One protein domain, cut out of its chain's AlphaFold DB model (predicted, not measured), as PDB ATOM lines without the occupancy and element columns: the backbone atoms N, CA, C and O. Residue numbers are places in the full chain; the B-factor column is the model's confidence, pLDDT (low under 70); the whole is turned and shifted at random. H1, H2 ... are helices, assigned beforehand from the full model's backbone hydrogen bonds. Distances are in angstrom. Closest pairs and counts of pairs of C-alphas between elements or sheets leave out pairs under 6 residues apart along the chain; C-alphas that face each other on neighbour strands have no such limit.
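AT A GLANCE: This is residues 7 to 122 of the 160 residues of an uncharacterized protein of Saprospiraceae bacterium (UniProt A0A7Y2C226). Two helical hairpins, H1 with H2 and H3 with H4, form two layers crossed at a slant, with short H5 at one end. The class is all helix: 116 residues are printed, with five named helices, H1 to H5 in order. The whole is compact, radius of gyration of the C-alphas 15.5 A, spanning 46 by 29 by 16 A.

IN THESE COORDINATES: Find C-alpha 7 at (150.133, 157.395, 171.905), where H1, residues 7 to 23, begins. Then come H2, 32 to 51, 28.4 A long, H3, 63 to 80, H4, 89 to 105, and H5, 110 to 117, ending at (151.223, 149.185, 178.059).

HOW THE PARTS SIT: H1 touches H4 at a steep tilt of 46 degrees; the closest C-alphas are Ile 10 and Ile 99, 6.1 A. H5 is close to H3 but not clearly touching. Every O i to N i+4 pair is within hydrogen-bond range in H1 to H4, 3 of 4 in H5.

THE WHOLE: The printed part has no cut; the link H2 to H3 is long. Under pLDDT 70 are 45 residues, among them 48 to 59.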
ATOM      1  N   ILE A   7     149.841 155.974 172.088       73.25
ATOM      2  CA  ILE A   7     150.133 157.395 171.905       73.25
ATOM      3  C   ILE A   7     149.217 158.000 170.827       73.25
ATOM      4  O   ILE A   7     148.634 159.058 171.053       73.25
ATOM      5  N   ASP A   8     148.970 157.301 169.714       75.50
ATOM      6  CA  ASP A   8     148.055 157.767 168.658       75.50
ATOM      7  C   ASP A   8     146.606 157.846 169.143       75.50
ATOM      8  O   ASP A   8     145.869 158.775 168.805       75.50
ATOM      9  N   VAL A   9     146.172 156.865 169.942       74.56
ATOM     10  CA  VAL A   9     144.824 156.860 170.534       74.56
ATOM     11  C   VAL A   9     144.635 158.087 171.413       74.56
ATOM     12  O   VAL A   9     143.565 158.700 171.417       74.56
ATOM     13  N   ILE A  10     145.679 158.450 172.146       72.25
ATOM     14  CA  ILE A  10     145.678 159.563 173.083       72.25
ATOM     15  C   ILE A  10     145.734 160.892 172.332       72.25
ATOM     16  O   ILE A  10     144.921 161.770 172.614       72.25
ATOM     17  N   LEU A  11     146.573 161.011 171.302       78.31
ATOM     18  CA  LEU A  11     146.584 162.166 170.402       78.31
ATOM     19  C   LEU A  11     145.207 162.409 169.768       78.31
ATOM     20  O   LEU A  11     144.719 163.539 169.767       78.31
ATOM     21  N   ARG A  12     144.526 161.352 169.309       80.31
ATOM     22  CA  ARG A  12     143.141 161.448 168.812       80.31
ATOM     23  C   ARG A  12     142.166 161.873 169.906       80.31
ATOM     24  O   ARG A  12     141.266 162.662 169.656       80.31
ATOM     25  N   THR A  13     142.345 161.374 171.126       74.00
ATOM     26  CA  THR A  13     141.492 161.733 172.272       74.00
ATOM     27  C   THR A  13     141.617 163.215 172.617       74.00
ATOM     28  O   THR A  13     140.610 163.875 172.865       74.00
ATOM     29  N   ILE A  14     142.837 163.747 172.574       73.56
ATOM     30  CA  ILE A  14     143.143 165.165 172.778       73.56
ATOM     31  C   ILE A  14     142.484 166.017 171.687       73.56
ATOM     32  O   ILE A  14     141.803 166.989 172.005       73.56
ATOM     33  N   GLN A  15     142.584 165.610 170.417       78.56
ATOM     34  CA  GLN A  15     141.885 166.273 169.307       78.56
ATOM     35  C   GLN A  15     140.358 166.231 169.466       78.56
ATOM     36  O   GLN A  15     139.679 167.221 169.199       78.56
ATOM     37  N   ASP A  16     139.804 165.109 169.925       76.31
ATOM     38  CA  ASP A  16     138.366 164.960 170.162       76.31
ATOM     39  C   ASP A  16     137.880 165.874 171.297       76.31
ATOM     40  O   ASP A  16     136.777 166.412 171.225       76.31
ATOM     41  N   VAL A  17     138.676 166.050 172.360       72.88
ATOM     42  CA  VAL A  17     138.380 167.024 173.425       72.88
ATOM     43  C   VAL A  17     138.479 168.450 172.884       72.88
ATOM     44  O   VAL A  17     137.555 169.227 173.092       72.88
ATOM     45  N   GLN A  18     139.514 168.773 172.104       72.12
ATOM     46  CA  GLN A  18     139.660 170.088 171.475       72.12
ATOM     47  C   GLN A  18     138.459 170.451 170.596       72.12
ATOM     48  O   GLN A  18     137.928 171.555 170.699       72.12
ATOM     49  N   LYS A  19     138.007 169.522 169.745       74.56
ATOM     50  CA  LYS A  19     136.833 169.721 168.883       74.56
ATOM     51  C   LYS A  19     135.559 169.937 169.696       74.56
ATOM     52  O   LYS A  19     134.793 170.839 169.374       74.56
ATOM     53  N   LYS A  20     135.340 169.141 170.751       69.88
ATOM     54  CA  LYS A  20     134.168 169.293 171.630       69.88
ATOM     55  C   LYS A  20     134.179 170.621 172.383       69.88
ATOM     56  O   LYS A  20     133.139 171.262 172.451       69.88
ATOM     57  N   ASN A  21     135.342 171.062 172.854       66.00
ATOM     58  CA  ASN A  21     135.474 172.354 173.526       66.00
ATOM     59  C   ASN A  21     135.224 173.514 172.558       66.00
ATOM     60  O   ASN A  21     134.479 174.420 172.899       66.00
ATOM     61  N   LYS A  22     135.754 173.458 171.325       67.00
ATOM     62  CA  LYS A  22     135.455 174.456 170.275       67.00
ATOM     63  C   LYS A  22     133.968 174.542 169.918       67.00
ATOM     64  O   LYS A  22     133.516 175.593 169.488       67.00
ATOM     65  N   ALA A  23     133.229 173.445 170.066       66.69
ATOM     66  CA  ALA A  23     131.797 173.382 169.785       66.69
ATOM     67  C   ALA A  23     130.910 173.748 170.994       66.69
ATOM     68  O   ALA A  23     129.696 173.878 170.833       66.69
ATOM     69  N   SER A  24     131.478 173.894 172.197       56.66
ATOM     70  CA  SER A  24     130.726 174.229 173.407       56.66
ATOM     71  C   SER A  24     130.516 175.738 173.510       56.66
ATOM     72  O   SER A  24     131.471 176.506 173.457       56.66
ATOM     73  N   LYS A  25     129.265 176.173 173.698       55.91
ATOM     74  CA  LYS A  25     128.915 177.586 173.951       55.91
ATOM     75  C   LYS A  25     129.113 178.012 175.414       55.91
ATOM     76  O   LYS A  25     128.959 179.188 175.718       55.91
ATOM     77  N   ILE A  26     129.385 177.060 176.311       54.69
ATOM     78  CA  ILE A  26     129.371 177.246 177.775       54.69
ATOM     79  C   ILE A  26     130.780 177.136 178.373       54.69
ATOM     80  O   ILE A  26     131.057 177.710 179.421       54.69
ATOM     81  N   GLU A  27     131.682 176.391 177.732       51.69
ATOM     82  CA  GLU A  27     133.033 176.174 178.251       51.69
ATOM     83  C   GLU A  27     134.019 177.116 177.562       51.69
ATOM     84  O   GLU A  27     134.086 177.143 176.333       51.69
ATOM     85  N   GLU A  28     134.798 177.869 178.348       51.09
ATOM     86  CA  GLU A  28     135.920 178.651 177.826       51.09
ATOM     87  C   GLU A  28     136.813 177.735 176.990       51.09
ATOM     88  O   GLU A  28     137.352 176.723 177.460       51.09
ATOM     89  N   THR A  29     136.909 178.072 175.706       48.34
ATOM     90  CA  THR A  29     137.713 177.323 174.759       48.34
ATOM     91  C   THR A  29     139.151 177.378 175.231       48.34
ATOM     92  O   THR A  29     139.773 178.431 175.295       48.34
ATOM     93  N   ALA A  30     139.680 176.215 175.588       50.69
ATOM     94  CA  ALA A  30     141.102 176.060 175.804       50.69
ATOM     95  C   ALA A  30     141.862 176.604 174.587       50.69
ATOM     96  O   ALA A  30     141.589 176.156 173.466       50.69
ATOM     97  N   ASP A  31     142.789 177.548 174.806       53.66
ATOM     98  CA  ASP A  31     143.574 178.103 173.705       53.66
ATOM     99  C   ASP A  31     144.251 176.963 172.932       53.66
ATOM    100  O   ASP A  31     144.710 175.982 173.542       53.66
ATOM    101  N   PRO A  32     144.369 177.084 171.595       58.25
ATOM    102  CA  PRO A  32     145.074 176.120 170.745       58.25
ATOM    103  C   PRO A  32     146.431 175.687 171.323       58.25
ATOM    104  O   PRO A  32     146.787 174.509 171.266       58.25
ATOM    105  N   ASN A  33     147.093 176.618 172.011       64.62
ATOM    106  CA  ASN A  33     148.401 176.465 172.628       64.62
ATOM    107  C   ASN A  33     148.495 175.289 173.623       64.62
ATOM    108  O   ASN A  33     149.504 174.592 173.656       64.62
ATOM    109  N   VAL A  34     147.448 174.985 174.403       65.69
ATOM    110  CA  VAL A  34     147.496 173.863 175.367       65.69
ATOM    111  C   VAL A  34     147.500 172.511 174.657       65.69
ATOM    112  O   VAL A  34     148.228 171.595 175.047       65.69
ATOM    113  N   PHE A  35     146.714 172.384 173.591       71.12
ATOM    114  CA  PHE A  35     146.672 171.163 172.791       71.12
ATOM    115  C   PHE A  35     147.975 170.962 172.015       71.12
ATOM    116  O   PHE A  35     148.451 169.829 171.921       71.12
ATOM    117  N   ASP A  36     148.590 172.047 171.544       73.62
ATOM    118  CA  ASP A  36     149.892 172.018 170.879       73.62
ATOM    119  C   ASP A  36     151.023 171.645 171.848       73.62
ATOM    120  O   ASP A  36     151.862 170.802 171.519       73.62
ATOM    121  N   ILE A  37     150.999 172.157 173.086       74.94
ATOM    122  CA  ILE A  37     151.936 171.758 174.150       74.94
ATOM    123  C   ILE A  37     151.798 170.264 174.460       74.94
ATOM    124  O   ILE A  37     152.804 169.554 174.547       74.94
ATOM    125  N   LEU A  38     150.567 169.768 174.618       76.31
ATOM    126  CA  LEU A  38     150.314 168.350 174.880       76.31
ATOM    127  C   LEU A  38     150.776 167.476 173.712       76.31
ATOM    128  O   LEU A  38     151.468 166.482 173.926       76.31
ATOM    129  N   LYS A  39     150.455 167.869 172.477       78.31
ATOM    130  CA  LYS A  39     150.891 167.171 171.266       78.31
ATOM    131  C   LYS A  39     152.416 167.124 171.176       78.31
ATOM    132  O   LYS A  39     152.970 166.044 170.986       78.31
ATOM    133  N   GLY A  40     153.092 168.251 171.397       79.88
ATOM    134  CA  GLY A  40     154.550 168.334 171.377       79.88
ATOM    135  C   GLY A  40     155.214 167.499 172.476       79.88
ATOM    136  O   GLY A  40     156.210 166.821 172.223       79.88
ATOM    137  N   ARG A  41     154.657 167.483 173.695       79.00
ATOM    138  CA  ARG A  41     155.146 166.629 174.794       79.00
ATOM    139  C   ARG A  41     154.974 165.145 174.479       79.00
ATOM    140  O   ARG A  41     155.908 164.377 174.693       79.00
ATOM    141  N   LEU A  42     153.832 164.753 173.918       78.94
ATOM    142  CA  LEU A  42     153.551 163.366 173.538       78.94
ATOM    143  C   LEU A  42     154.414 162.885 172.369       78.94
ATOM    144  O   LEU A  42     154.911 161.763 172.413       78.94
ATOM    145  N   GLN A  43     154.655 163.731 171.363       78.88
ATOM    146  CA  GLN A  43     155.577 163.424 170.264       78.88
ATOM    147  C   GLN A  43     157.009 163.229 170.777       78.88
ATOM    148  O   GLN A  43     157.637 162.216 170.480       78.88
ATOM    149  N   LYS A  44     157.487 164.122 171.656       78.69
ATOM    150  CA  LYS A  44     158.786 163.956 172.330       78.69
ATOM    151  C   LYS A  44     158.848 162.684 173.174       78.69
ATOM    152  O   LYS A  44     159.926 162.120 173.344       78.69
ATOM    153  N   LEU A  45     157.726 162.249 173.748       74.50
ATOM    154  CA  LEU A  45     157.651 161.024 174.540       74.50
ATOM    155  C   LEU A  45     157.742 159.777 173.658       74.50
ATOM    156  O   LEU A  45     158.490 158.862 173.996       74.50
ATOM    157  N   ASP A  46     157.062 159.778 172.510       71.25
ATOM    158  CA  ASP A  46     157.175 158.729 171.494       71.25
ATOM    159  C   ASP A  46     158.622 158.613 170.991       71.25
ATOM    160  O   ASP A  46     159.228 157.545 171.080       71.25
ATOM    161  N   GLU A  47     159.241 159.730 170.603       73.00
ATOM    162  CA  GLU A  47     160.649 159.780 170.189       73.00
ATOM    163  C   GLU A  47     161.599 159.304 171.294       73.00
ATOM    164  O   GLU A  47     162.473 158.469 171.053       73.00
ATOM    165  N   LYS A  48     161.420 159.778 172.536       69.25
ATOM    166  CA  LYS A  48     162.232 159.334 173.679       69.25
ATOM    167  C   LYS A  48     162.053 157.855 173.972       69.25
ATOM    168  O   LYS A  48     163.027 157.216 174.348       69.25
ATOM    169  N   SER A  49     160.847 157.313 173.840       65.19
ATOM    170  CA  SER A  49     160.597 155.888 174.066       65.19
ATOM    171  C   SER A  49     161.252 155.018 172.987       65.19
ATOM    172  O   SER A  49     161.820 153.979 173.309       65.19
ATOM    173  N   LYS A  50     161.291 155.493 171.735       63.78
ATOM    174  CA  LYS A  50     161.975 154.829 170.616       63.78
ATOM    175  C   LYS A  50     163.504 154.932 170.698       63.78
ATOM    176  O   LYS A  50     164.196 153.988 170.306       63.78
ATOM    177  N   ASN A  51     164.018 156.054 171.220       59.72
ATOM    178  CA  ASN A  51     165.448 156.389 171.257       59.72
ATOM    179  C   ASN A  51     166.152 156.064 172.584       59.72
ATOM    180  O   ASN A  51     167.381 155.954 172.614       59.72
ATOM    181  N   LYS A  52     165.433 155.906 173.703       53.44
ATOM    182  CA  LYS A  52     166.069 155.535 174.970       53.44
ATOM    183  C   LYS A  52     166.520 154.080 174.911       53.44
ATOM    184  O   LYS A  52     165.734 153.155 175.083       53.44
ATOM    185  N   ARG A  53     167.841 153.905 174.816       50.84
ATOM    186  CA  ARG A  53     168.547 152.798 175.470       50.84
ATOM    187  C   ARG A  53     167.996 152.701 176.895       50.84
ATOM    188  O   ARG A  53     168.223 153.608 177.700       50.84
ATOM    189  N   VAL A  54     167.214 151.661 177.180       54.91
ATOM    190  CA  VAL A  54     166.750 151.343 178.534       54.91
ATOM    191  C   VAL A  54     167.983 151.396 179.432       54.91
ATOM    192  O   VAL A  54     168.964 150.695 179.181       54.91
ATOM    193  N   ARG A  55     167.996 152.297 180.421       56.06
ATOM    194  CA  ARG A  55     169.086 152.331 181.401       56.06
ATOM    195  C   ARG A  55     169.108 150.952 182.059       56.06
ATOM    196  O   ARG A  55     168.112 150.566 182.669       56.06
ATOM    197  N   LYS A  56     170.203 150.209 181.866       51.19
ATOM    198  CA  LYS A  56     170.384 148.832 182.352       51.19
ATOM    199  C   LYS A  56     169.902 148.740 183.811       51.19
ATOM    200  O   LYS A  56     170.380 149.497 184.649       51.19
ATOM    201  N   GLY A  57     168.933 147.864 184.086       59.00
ATOM    202  CA  GLY A  57     168.447 147.579 185.443       59.00
ATOM    203  C   GLY A  57     167.227 148.367 185.942       59.00
ATOM    204  O   GLY A  57     166.779 148.091 187.050       59.00
ATOM    205  N   LYS A  58     166.650 149.305 185.174       64.56
ATOM    206  CA  LYS A  58     165.358 149.929 185.535       64.56
ATOM    207  C   LYS A  58     164.203 149.294 184.765       64.56
ATOM    208  O   LYS A  58     164.304 149.119 183.551       64.56
ATOM    209  N   SER A  59     163.116 148.973 185.468       67.38
ATOM    210  CA  SER A  59     161.855 148.556 184.853       67.38
ATOM    211  C   SER A  59     161.320 149.663 183.936       67.38
ATOM    212  O   SER A  59     161.484 150.843 184.259       67.38
ATOM    213  N   PRO A  60     160.722 149.312 182.786       71.69
ATOM    214  CA  PRO A  60     160.076 150.296 181.930       71.69
ATOM    215  C   PRO A  60     158.910 150.950 182.683       71.69
ATOM    216  O   PRO A  60     158.168 150.267 183.388       71.69
ATOM    217  N   ASP A  61     158.760 152.266 182.540       79.06
ATOM    218  CA  ASP A  61     157.592 152.985 183.055       79.06
ATOM    219  C   ASP A  61     156.372 152.671 182.169       79.06
ATOM    220  O   ASP A  61     156.507 152.536 180.949       79.06
ATOM    221  N   SER A  62     155.177 152.593 182.762       80.50
ATOM    222  CA  SER A  62     153.931 152.490 181.993       80.50
ATOM    223  C   SER A  62     153.748 153.734 181.126       80.50
ATOM    224  O   SER A  62     153.888 154.867 181.602       80.50
ATOM    225  N   ILE A  63     153.399 153.554 179.847       77.25
ATOM    226  CA  ILE A  63     153.142 154.688 178.948       77.25
ATOM    227  C   ILE A  63     152.010 155.552 179.498       77.25
ATOM    228  O   ILE A  63     152.070 156.776 179.399       77.25
ATOM    229  N   LEU A  64     150.974 154.936 180.073       79.56
ATOM    230  CA  LEU A  64     149.859 155.689 180.639       79.56
ATOM    231  C   LEU A  64     150.323 156.640 181.734       79.56
ATOM    232  O   LEU A  64     149.929 157.805 181.733       79.56
ATOM    233  N   ASP A  65     151.181 156.163 182.629       82.19
ATOM    234  CA  ASP A  65     151.685 156.962 183.743       82.19
ATOM    235  C   ASP A  65     152.574 158.097 183.242       82.19
ATOM    236  O   ASP A  65     152.440 159.246 183.673       82.19
ATOM    237  N   LEU A  66     153.431 157.803 182.261       81.19
ATOM    238  CA  LEU A  66     154.242 158.806 181.581       81.19
ATOM    239  C   LEU A  66     153.376 159.906 180.950       81.19
ATOM    240  O   LEU A  66     153.689 161.091 181.061       81.19
ATOM    241  N   ILE A  67     152.263 159.528 180.330       78.12
ATOM    242  CA  ILE A  67     151.342 160.461 179.686       78.12
ATOM    243  C   ILE A  67     150.570 161.290 180.707       78.12
ATOM    244  O   ILE A  67     150.492 162.510 180.558       78.12
ATOM    245  N   LYS A  68     150.031 160.665 181.757       83.81
ATOM    246  CA  LYS A  68     149.358 161.377 182.853       83.81
ATOM    247  C   LYS A  68     150.291 162.423 183.459       83.81
ATOM    248  O   LYS A  68     149.899 163.578 183.618       83.81
ATOM    249  N   LYS A  69     151.556 162.060 183.674       84.69
ATOM    250  CA  LYS A  69     152.591 162.971 184.170       84.69
ATOM    251  C   LYS A  69     152.852 164.149 183.230       84.69
ATOM    252  O   LYS A  69     153.010 165.275 183.702       84.69
ATOM    253  N   GLU A  70     152.882 163.931 181.917       82.25
ATOM    254  CA  GLU A  70     153.034 165.026 180.948       82.25
ATOM    255  C   GLU A  70     151.805 165.943 180.897       82.25
ATOM    256  O   GLU A  70     151.964 167.164 180.820       82.25
ATOM    257  N   ILE A  71     150.593 165.387 181.002       81.00
ATOM    258  CA  ILE A  71     149.342 166.159 181.061       81.00
ATOM    259  C   ILE A  71     149.310 167.028 182.324       81.00
ATOM    260  O   ILE A  71     149.009 168.220 182.250       81.00
ATOM    261  N   GLU A  72     149.686 166.475 183.476       82.56
ATOM    262  CA  GLU A  72     149.830 167.247 184.711       82.56
ATOM    263  C   GLU A  72     150.929 168.307 184.613       82.56
ATOM    264  O   GLU A  72     150.763 169.425 185.101       82.56
ATOM    265  N   GLY A  73     152.055 167.977 183.978       80.44
ATOM    266  CA  GLY A  73     153.140 168.920 183.727       80.44
ATOM    267  C   GLY A  73     152.678 170.106 182.883       80.44
ATOM    268  O   GLY A  73     152.983 171.251 183.220       80.44
ATOM    269  N   ALA A  74     151.892 169.845 181.835       77.50
ATOM    270  CA  ALA A  74     151.252 170.879 181.033       77.50
ATOM    271  C   ALA A  74     150.261 171.701 181.874       77.50
ATOM    272  O   ALA A  74     150.332 172.924 181.845       77.50
ATOM    273  N   ARG A  75     149.424 171.066 182.711       77.00
ATOM    274  CA  ARG A  75     148.501 171.757 183.635       77.00
ATOM    275  C   ARG A  75     149.228 172.688 184.611       77.00
ATOM    276  O   ARG A  75     148.753 173.788 184.877       77.00
ATOM    277  N   ARG A  76     150.371 172.267 185.163       77.62
ATOM    278  CA  ARG A  76     151.180 173.088 186.088       77.62
ATOM    279  C   ARG A  76     151.835 174.268 185.381       77.62
ATOM    280  O   ARG A  76     151.867 175.351 185.951       77.62
ATOM    281  N   GLN A  77     152.339 174.066 184.164       71.94
ATOM    282  CA  GLN A  77     152.901 175.146 183.350       71.94
ATOM    283  C   GLN A  77     151.814 176.161 182.969       71.94
ATOM    284  O   GLN A  77     152.024 177.356 183.115       71.94
ATOM    285  N   ASN A  78     150.627 175.666 182.617       66.12
ATOM    286  CA  ASN A  78     149.428 176.450 182.325       66.12
ATOM    287  C   ASN A  78     148.977 177.302 183.532       66.12
ATOM    288  O   ASN A  78     148.582 178.441 183.369       66.12
ATOM    289  N   LYS A  79     149.100 176.799 184.770       67.44
ATOM    290  CA  LYS A  79     148.787 177.580 185.986       67.44
ATOM    291  C   LYS A  79     149.796 178.688 186.321       67.44
ATOM    292  O   LYS A  79     149.488 179.527 187.159       67.44
ATOM    293  N   ARG A  80     151.016 178.639 185.776       64.38
ATOM    294  CA  ARG A  80     152.111 179.553 186.149       64.38
ATOM    295  C   ARG A  80     152.198 180.799 185.273       64.38
ATOM    296  O   ARG A  80     152.946 181.696 185.637       64.38
ATOM    297  N   ASP A  81     151.480 180.842 184.156       55.59
ATOM    298  CA  ASP A  81     151.579 181.925 183.183       55.59
ATOM    299  C   ASP A  81     150.306 182.797 183.221       55.59
ATOM    300  O   ASP A  81     149.280 182.412 182.654       55.59
ATOM    301  N   PRO A  82     150.325 183.934 183.946       51.94
ATOM    302  CA  PRO A  82     149.139 184.760 184.180       51.94
ATOM    303  C   PRO A  82     148.635 185.503 182.930       51.94
ATOM    304  O   PRO A  82     147.540 186.054 182.972       51.94
ATOM    305  N   ASN A  83     149.396 185.513 181.827       53.12
ATOM    306  CA  ASN A  83     149.077 186.283 180.616       53.12
ATOM    307  C   ASN A  83     148.580 185.439 179.428       53.12
ATOM    308  O   ASN A  83     148.191 185.993 178.401       53.12
ATOM    309  N   THR A  84     148.572 184.112 179.535       51.12
ATOM    310  CA  THR A  84     148.032 183.224 178.487       51.12
ATOM    311  C   THR A  84     146.585 182.839 178.783       51.12
ATOM    312  O   THR A  84     146.274 182.492 179.920       51.12
ATOM    313  N   LYS A  85     145.685 182.846 177.782       52.19
ATOM    314  CA  LYS A  85     144.301 182.374 177.971       52.19
ATOM    315  C   LYS A  85     144.313 180.853 178.094       52.19
ATOM    316  O   LYS A  85     144.289 180.084 177.140       52.19
ATOM    317  N   THR A  86     144.473 180.400 179.319       54.81
ATOM    318  CA  THR A  86     144.808 179.016 179.618       54.81
ATOM    319  C   THR A  86     143.583 178.108 179.587       54.81
ATOM    320  O   THR A  86     142.496 178.505 179.990       54.81
ATOM    321  N   ALA A  87     143.755 176.854 179.159       60.31
ATOM    322  CA  ALA A  87     142.685 175.858 179.202       60.31
ATOM    323  C   ALA A  87     142.119 175.677 180.617       60.31
ATOM    324  O   ALA A  87     142.894 175.523 181.567       60.31
ATOM    325  N   SER A  88     140.788 175.602 180.736       64.94
ATOM    326  CA  SER A  88     140.128 175.281 182.004       64.94
ATOM    327  C   SER A  88     140.680 173.971 182.593       64.94
ATOM    328  O   SER A  88     140.892 173.004 181.850       64.94
ATOM    329  N   PRO A  89     140.892 173.883 183.921       69.06
ATOM    330  CA  PRO A  89     141.367 172.667 184.583       69.06
ATOM    331  C   PRO A  89     140.564 171.409 184.216       69.06
ATOM    332  O   PRO A  89     141.148 170.335 184.077       69.06
ATOM    333  N   LYS A  90     139.258 171.576 183.972       74.06
ATOM    334  CA  LYS A  90     138.326 170.516 183.574       74.06
ATOM    335  C   LYS A  90     138.732 169.818 182.271       74.06
ATOM    336  O   LYS A  90     138.540 168.616 182.135       74.06
ATOM    337  N   VAL A  91     139.373 170.534 181.344       72.69
ATOM    338  CA  VAL A  91     139.838 169.981 180.063       72.69
ATOM    339  C   VAL A  91     140.914 168.917 180.274       72.69
ATOM    340  O   VAL A  91     140.898 167.882 179.613       72.69
ATOM    341  N   PHE A  92     141.835 169.142 181.213       76.44
ATOM    342  CA  PHE A  92     142.871 168.161 181.547       76.44
ATOM    343  C   PHE A  92     142.257 166.915 182.188       76.44
ATOM    344  O   PHE A  92     142.634 165.797 181.837       76.44
ATOM    345  N   ASP A  93     141.280 167.111 183.072       80.38
ATOM    346  CA  ASP A  93     140.575 166.020 183.744       80.38
ATOM    347  C   ASP A  93     139.758 165.188 182.730       80.38
ATOM    348  O   ASP A  93     139.816 163.956 182.744       80.38
ATOM    349  N   ASP A  94     139.090 165.836 181.771       77.69
ATOM    350  CA  ASP A  94     138.357 165.172 180.685       77.69
ATOM    351  C   ASP A  94     139.278 164.399 179.734       77.69
ATOM    352  O   ASP A  94     138.918 163.313 179.261       77.69
ATOM    353  N   ILE A  95     140.477 164.925 179.461       76.69
ATOM    354  CA  ILE A  95     141.501 164.213 178.691       76.69
ATOM    355  C   ILE A  95     141.920 162.949 179.447       76.69
ATOM    356  O   ILE A  95     141.831 161.864 178.876       76.69
ATOM    357  N   ILE A  96     142.306 163.056 180.724       82.69
ATOM    358  CA  ILE A  96     142.721 161.903 181.545       82.69
ATOM    359  C   ILE A  96     141.608 160.851 181.593       82.69
ATOM    360  O   ILE A  96     141.841 159.679 181.291       82.69
ATOM    361  N   LYS A  97     140.374 161.281 181.871       83.75
ATOM    362  CA  LYS A  97     139.209 160.397 181.952       83.75
ATOM    363  C   LYS A  97     138.963 159.650 180.643       83.75
ATOM    364  O   LYS A  97     138.738 158.440 180.655       83.75
ATOM    365  N   LYS A  98     139.018 160.334 179.495       78.00
ATOM    366  CA  LYS A  98     138.833 159.674 178.193       78.00
ATOM    367  C   LYS A  98     139.985 158.739 177.830       78.00
ATOM    368  O   LYS A  98     139.738 157.736 177.160       78.00
ATOM    369  N   ILE A  99     141.215 159.052 178.237       76.12
ATOM    370  CA  ILE A  99     142.377 158.179 178.024       76.12
ATOM    371  C   ILE A  99     142.175 156.860 178.774       76.12
ATOM    372  O   ILE A  99     142.250 155.798 178.155       76.12
ATOM    373  N   ASP A 100     141.823 156.926 180.059       77.56
ATOM    374  CA  ASP A 100     141.566 155.738 180.882       77.56
ATOM    375  C   ASP A 100     140.402 154.900 180.317       77.56
ATOM    376  O   ASP A 100     140.492 153.674 180.187       77.56
ATOM    377  N   GLN A 101     139.326 155.558 179.874       77.75
ATOM    378  CA  GLN A 101     138.181 154.893 179.239       77.75
ATOM    379  C   GLN A 101     138.514 154.241 177.888       77.75
ATOM    380  O   GLN A 101     137.942 153.210 177.538       77.75
ATOM    381  N   ARG A 102     139.400 154.831 177.078       70.50
ATOM    382  CA  ARG A 102     139.783 154.238 175.785       70.50
ATOM    383  C   ARG A 102     140.800 153.122 175.937       70.50
ATOM    384  O   ARG A 102     140.712 152.153 175.184       70.50
ATOM    385  N   HIS A 103     141.723 153.223 176.893       67.12
ATOM    386  CA  HIS A 103     142.627 152.116 177.190       67.12
ATOM    387  C   HIS A 103     141.835 150.895 177.666       67.12
ATOM    388  O   HIS A 103     142.075 149.789 177.190       67.12
ATOM    389  N   THR A 104     140.863 151.073 178.560       63.62
ATOM    390  CA  THR A 104     140.051 149.951 179.065       63.62
ATOM    391  C   THR A 104     139.220 149.266 177.973       63.62
ATOM    392  O   THR A 104     138.963 148.071 178.073       63.62
ATOM    393  N   ARG A 105     138.851 149.977 176.896       60.47
ATOM    394  CA  ARG A 105     138.062 149.427 175.775       60.47
ATOM    395  C   ARG A 105     138.869 148.646 174.734       60.47
ATOM    396  O   ARG A 105     138.279 147.857 174.000       60.47
ATOM    397  N   LYS A 106     140.190 148.844 174.623       58.84
ATOM    398  CA  LYS A 106     141.025 148.007 173.744       58.84
ATOM    399  C   LYS A 106     141.315 146.688 174.464       58.84
ATOM    400  O   LYS A 106     142.110 146.647 175.394       58.84
ATOM    401  N   ALA A 107     140.659 145.615 174.022       53.91
ATOM    402  CA  ALA A 107     140.775 144.260 174.565       53.91
ATOM    403  C   ALA A 107     142.113 143.584 174.202       53.91
ATOM    404  O   ALA A 107     142.154 142.498 173.624       53.91
ATOM    405  N   SER A 108     143.230 144.238 174.503       64.88
ATOM    406  CA  SER A 108     144.545 143.614 174.433       64.88
ATOM    407  C   SER A 108     144.661 142.652 175.610       64.88
ATOM    408  O   SER A 108     144.551 143.060 176.767       64.88
ATOM    409  N   THR A 109     144.853 141.366 175.332       73.00
ATOM    410  CA  THR A 109     145.013 140.325 176.353       73.00
ATOM    411  C   THR A 109     146.427 139.752 176.328       73.00
ATOM    412  O   THR A 109     147.177 139.906 175.359       73.00
ATOM    413  N   GLY A 110     146.815 139.101 177.424       84.25
ATOM    414  CA  GLY A 110     148.079 138.378 177.503       84.25
ATOM    415  C   GLY A 110     149.324 139.271 177.439       84.25
ATOM    416  O   GLY A 110     149.298 140.448 177.804       84.25
ATOM    417  N   LEU A 111     150.417 138.707 176.915       84.94
ATOM    418  CA  LEU A 111     151.692 139.404 176.730       84.94
ATOM    419  C   LEU A 111     151.560 140.639 175.832       84.94
ATOM    420  O   LEU A 111     152.239 141.638 176.047       84.94
ATOM    421  N   ARG A 112     150.643 140.613 174.859       83.88
ATOM    422  CA  ARG A 112     150.391 141.758 173.978       83.88
ATOM    423  C   ARG A 112     149.956 142.996 174.760       83.88
ATOM    424  O   ARG A 112     150.375 144.094 174.409       83.88
ATOM    425  N   LYS A 113     149.171 142.823 175.828       84.06
ATOM    426  CA  LYS A 113     148.799 143.928 176.718       84.06
ATOM    427  C   LYS A 113     150.033 144.558 177.358       84.06
ATOM    428  O   LYS A 113     150.159 145.772 177.336       84.06
ATOM    429  N   VAL A 114     150.960 143.737 177.853       84.81
ATOM    430  CA  VAL A 114     152.217 144.199 178.465       84.81
ATOM    431  C   VAL A 114     153.076 144.941 177.441       84.81
ATOM    432  O   VAL A 114     153.584 146.022 177.708       84.81
ATOM    433  N   VAL A 115     153.205 144.396 176.234       83.81
ATOM    434  CA  VAL A 115     153.961 145.039 175.153       83.81
ATOM    435  C   VAL A 115     153.397 146.425 174.830       83.81
ATOM    436  O   VAL A 115     154.157 147.381 174.697       83.81
ATOM    437  N   GLU A 116     152.073 146.544 174.740       79.25
ATOM    438  CA  GLU A 116     151.399 147.808 174.440       79.25
ATOM    439  C   GLU A 116     151.446 148.797 175.614       79.25
ATOM    440  O   GLU A 116     151.709 149.973 175.392       79.25
ATOM    441  N   GLU A 117     151.240 148.342 176.852       79.56
ATOM    442  CA  GLU A 117     151.223 149.185 178.059       79.56
ATOM    443  C   GLU A 117     152.591 149.820 178.354       79.56
ATOM    444  O   GLU A 117     152.663 150.945 178.852       79.56
ATOM    445  N   TYR A 118     153.676 149.141 177.974       81.56
ATOM    446  CA  TYR A 118     155.057 149.558 178.242       81.56
ATOM    447  C   TYR A 118     155.839 150.003 176.985       81.56
ATOM    448  O   TYR A 118     157.048 150.209 177.050       81.56
ATOM    449  N   ASN A 119     155.174 150.164 175.836       75.38
ATOM    450  CA  ASN A 119     155.750 150.550 174.526       75.38
ATOM    451  C   ASN A 119     156.926 149.680 174.077       75.38
ATOM    452  O   ASN A 119     157.917 150.178 173.538       75.38
ATOM    453  N   LEU A 120     156.861 148.380 174.340       81.44
ATOM    454  CA  LEU A 120     157.990 147.498 174.079       81.44
ATOM    455  C   LEU A 120     158.073 147.176 172.584       81.44
ATOM    456  O   LEU A 120     157.116 146.696 171.978       81.44
ATOM    457  N   ASP A 121     159.239 147.398 171.982       81.00
ATOM    458  CA  ASP A 121     159.469 147.046 170.580       81.00
ATOM    459  C   ASP A 121     159.938 145.593 170.454       81.00
ATOM    460  O   ASP A 121     161.131 145.295 170.370       81.00
ATOM    461  N   VAL A 122     158.976 144.671 170.457       82.50
ATOM    462  CA  VAL A 122     159.238 143.229 170.320       82.50
ATOM    463  C   VAL A 122     159.794 142.836 168.951       82.50
ATOM    464  O   VAL A 122     160.370 141.761 168.837       82.50
TER     465      VAL A 122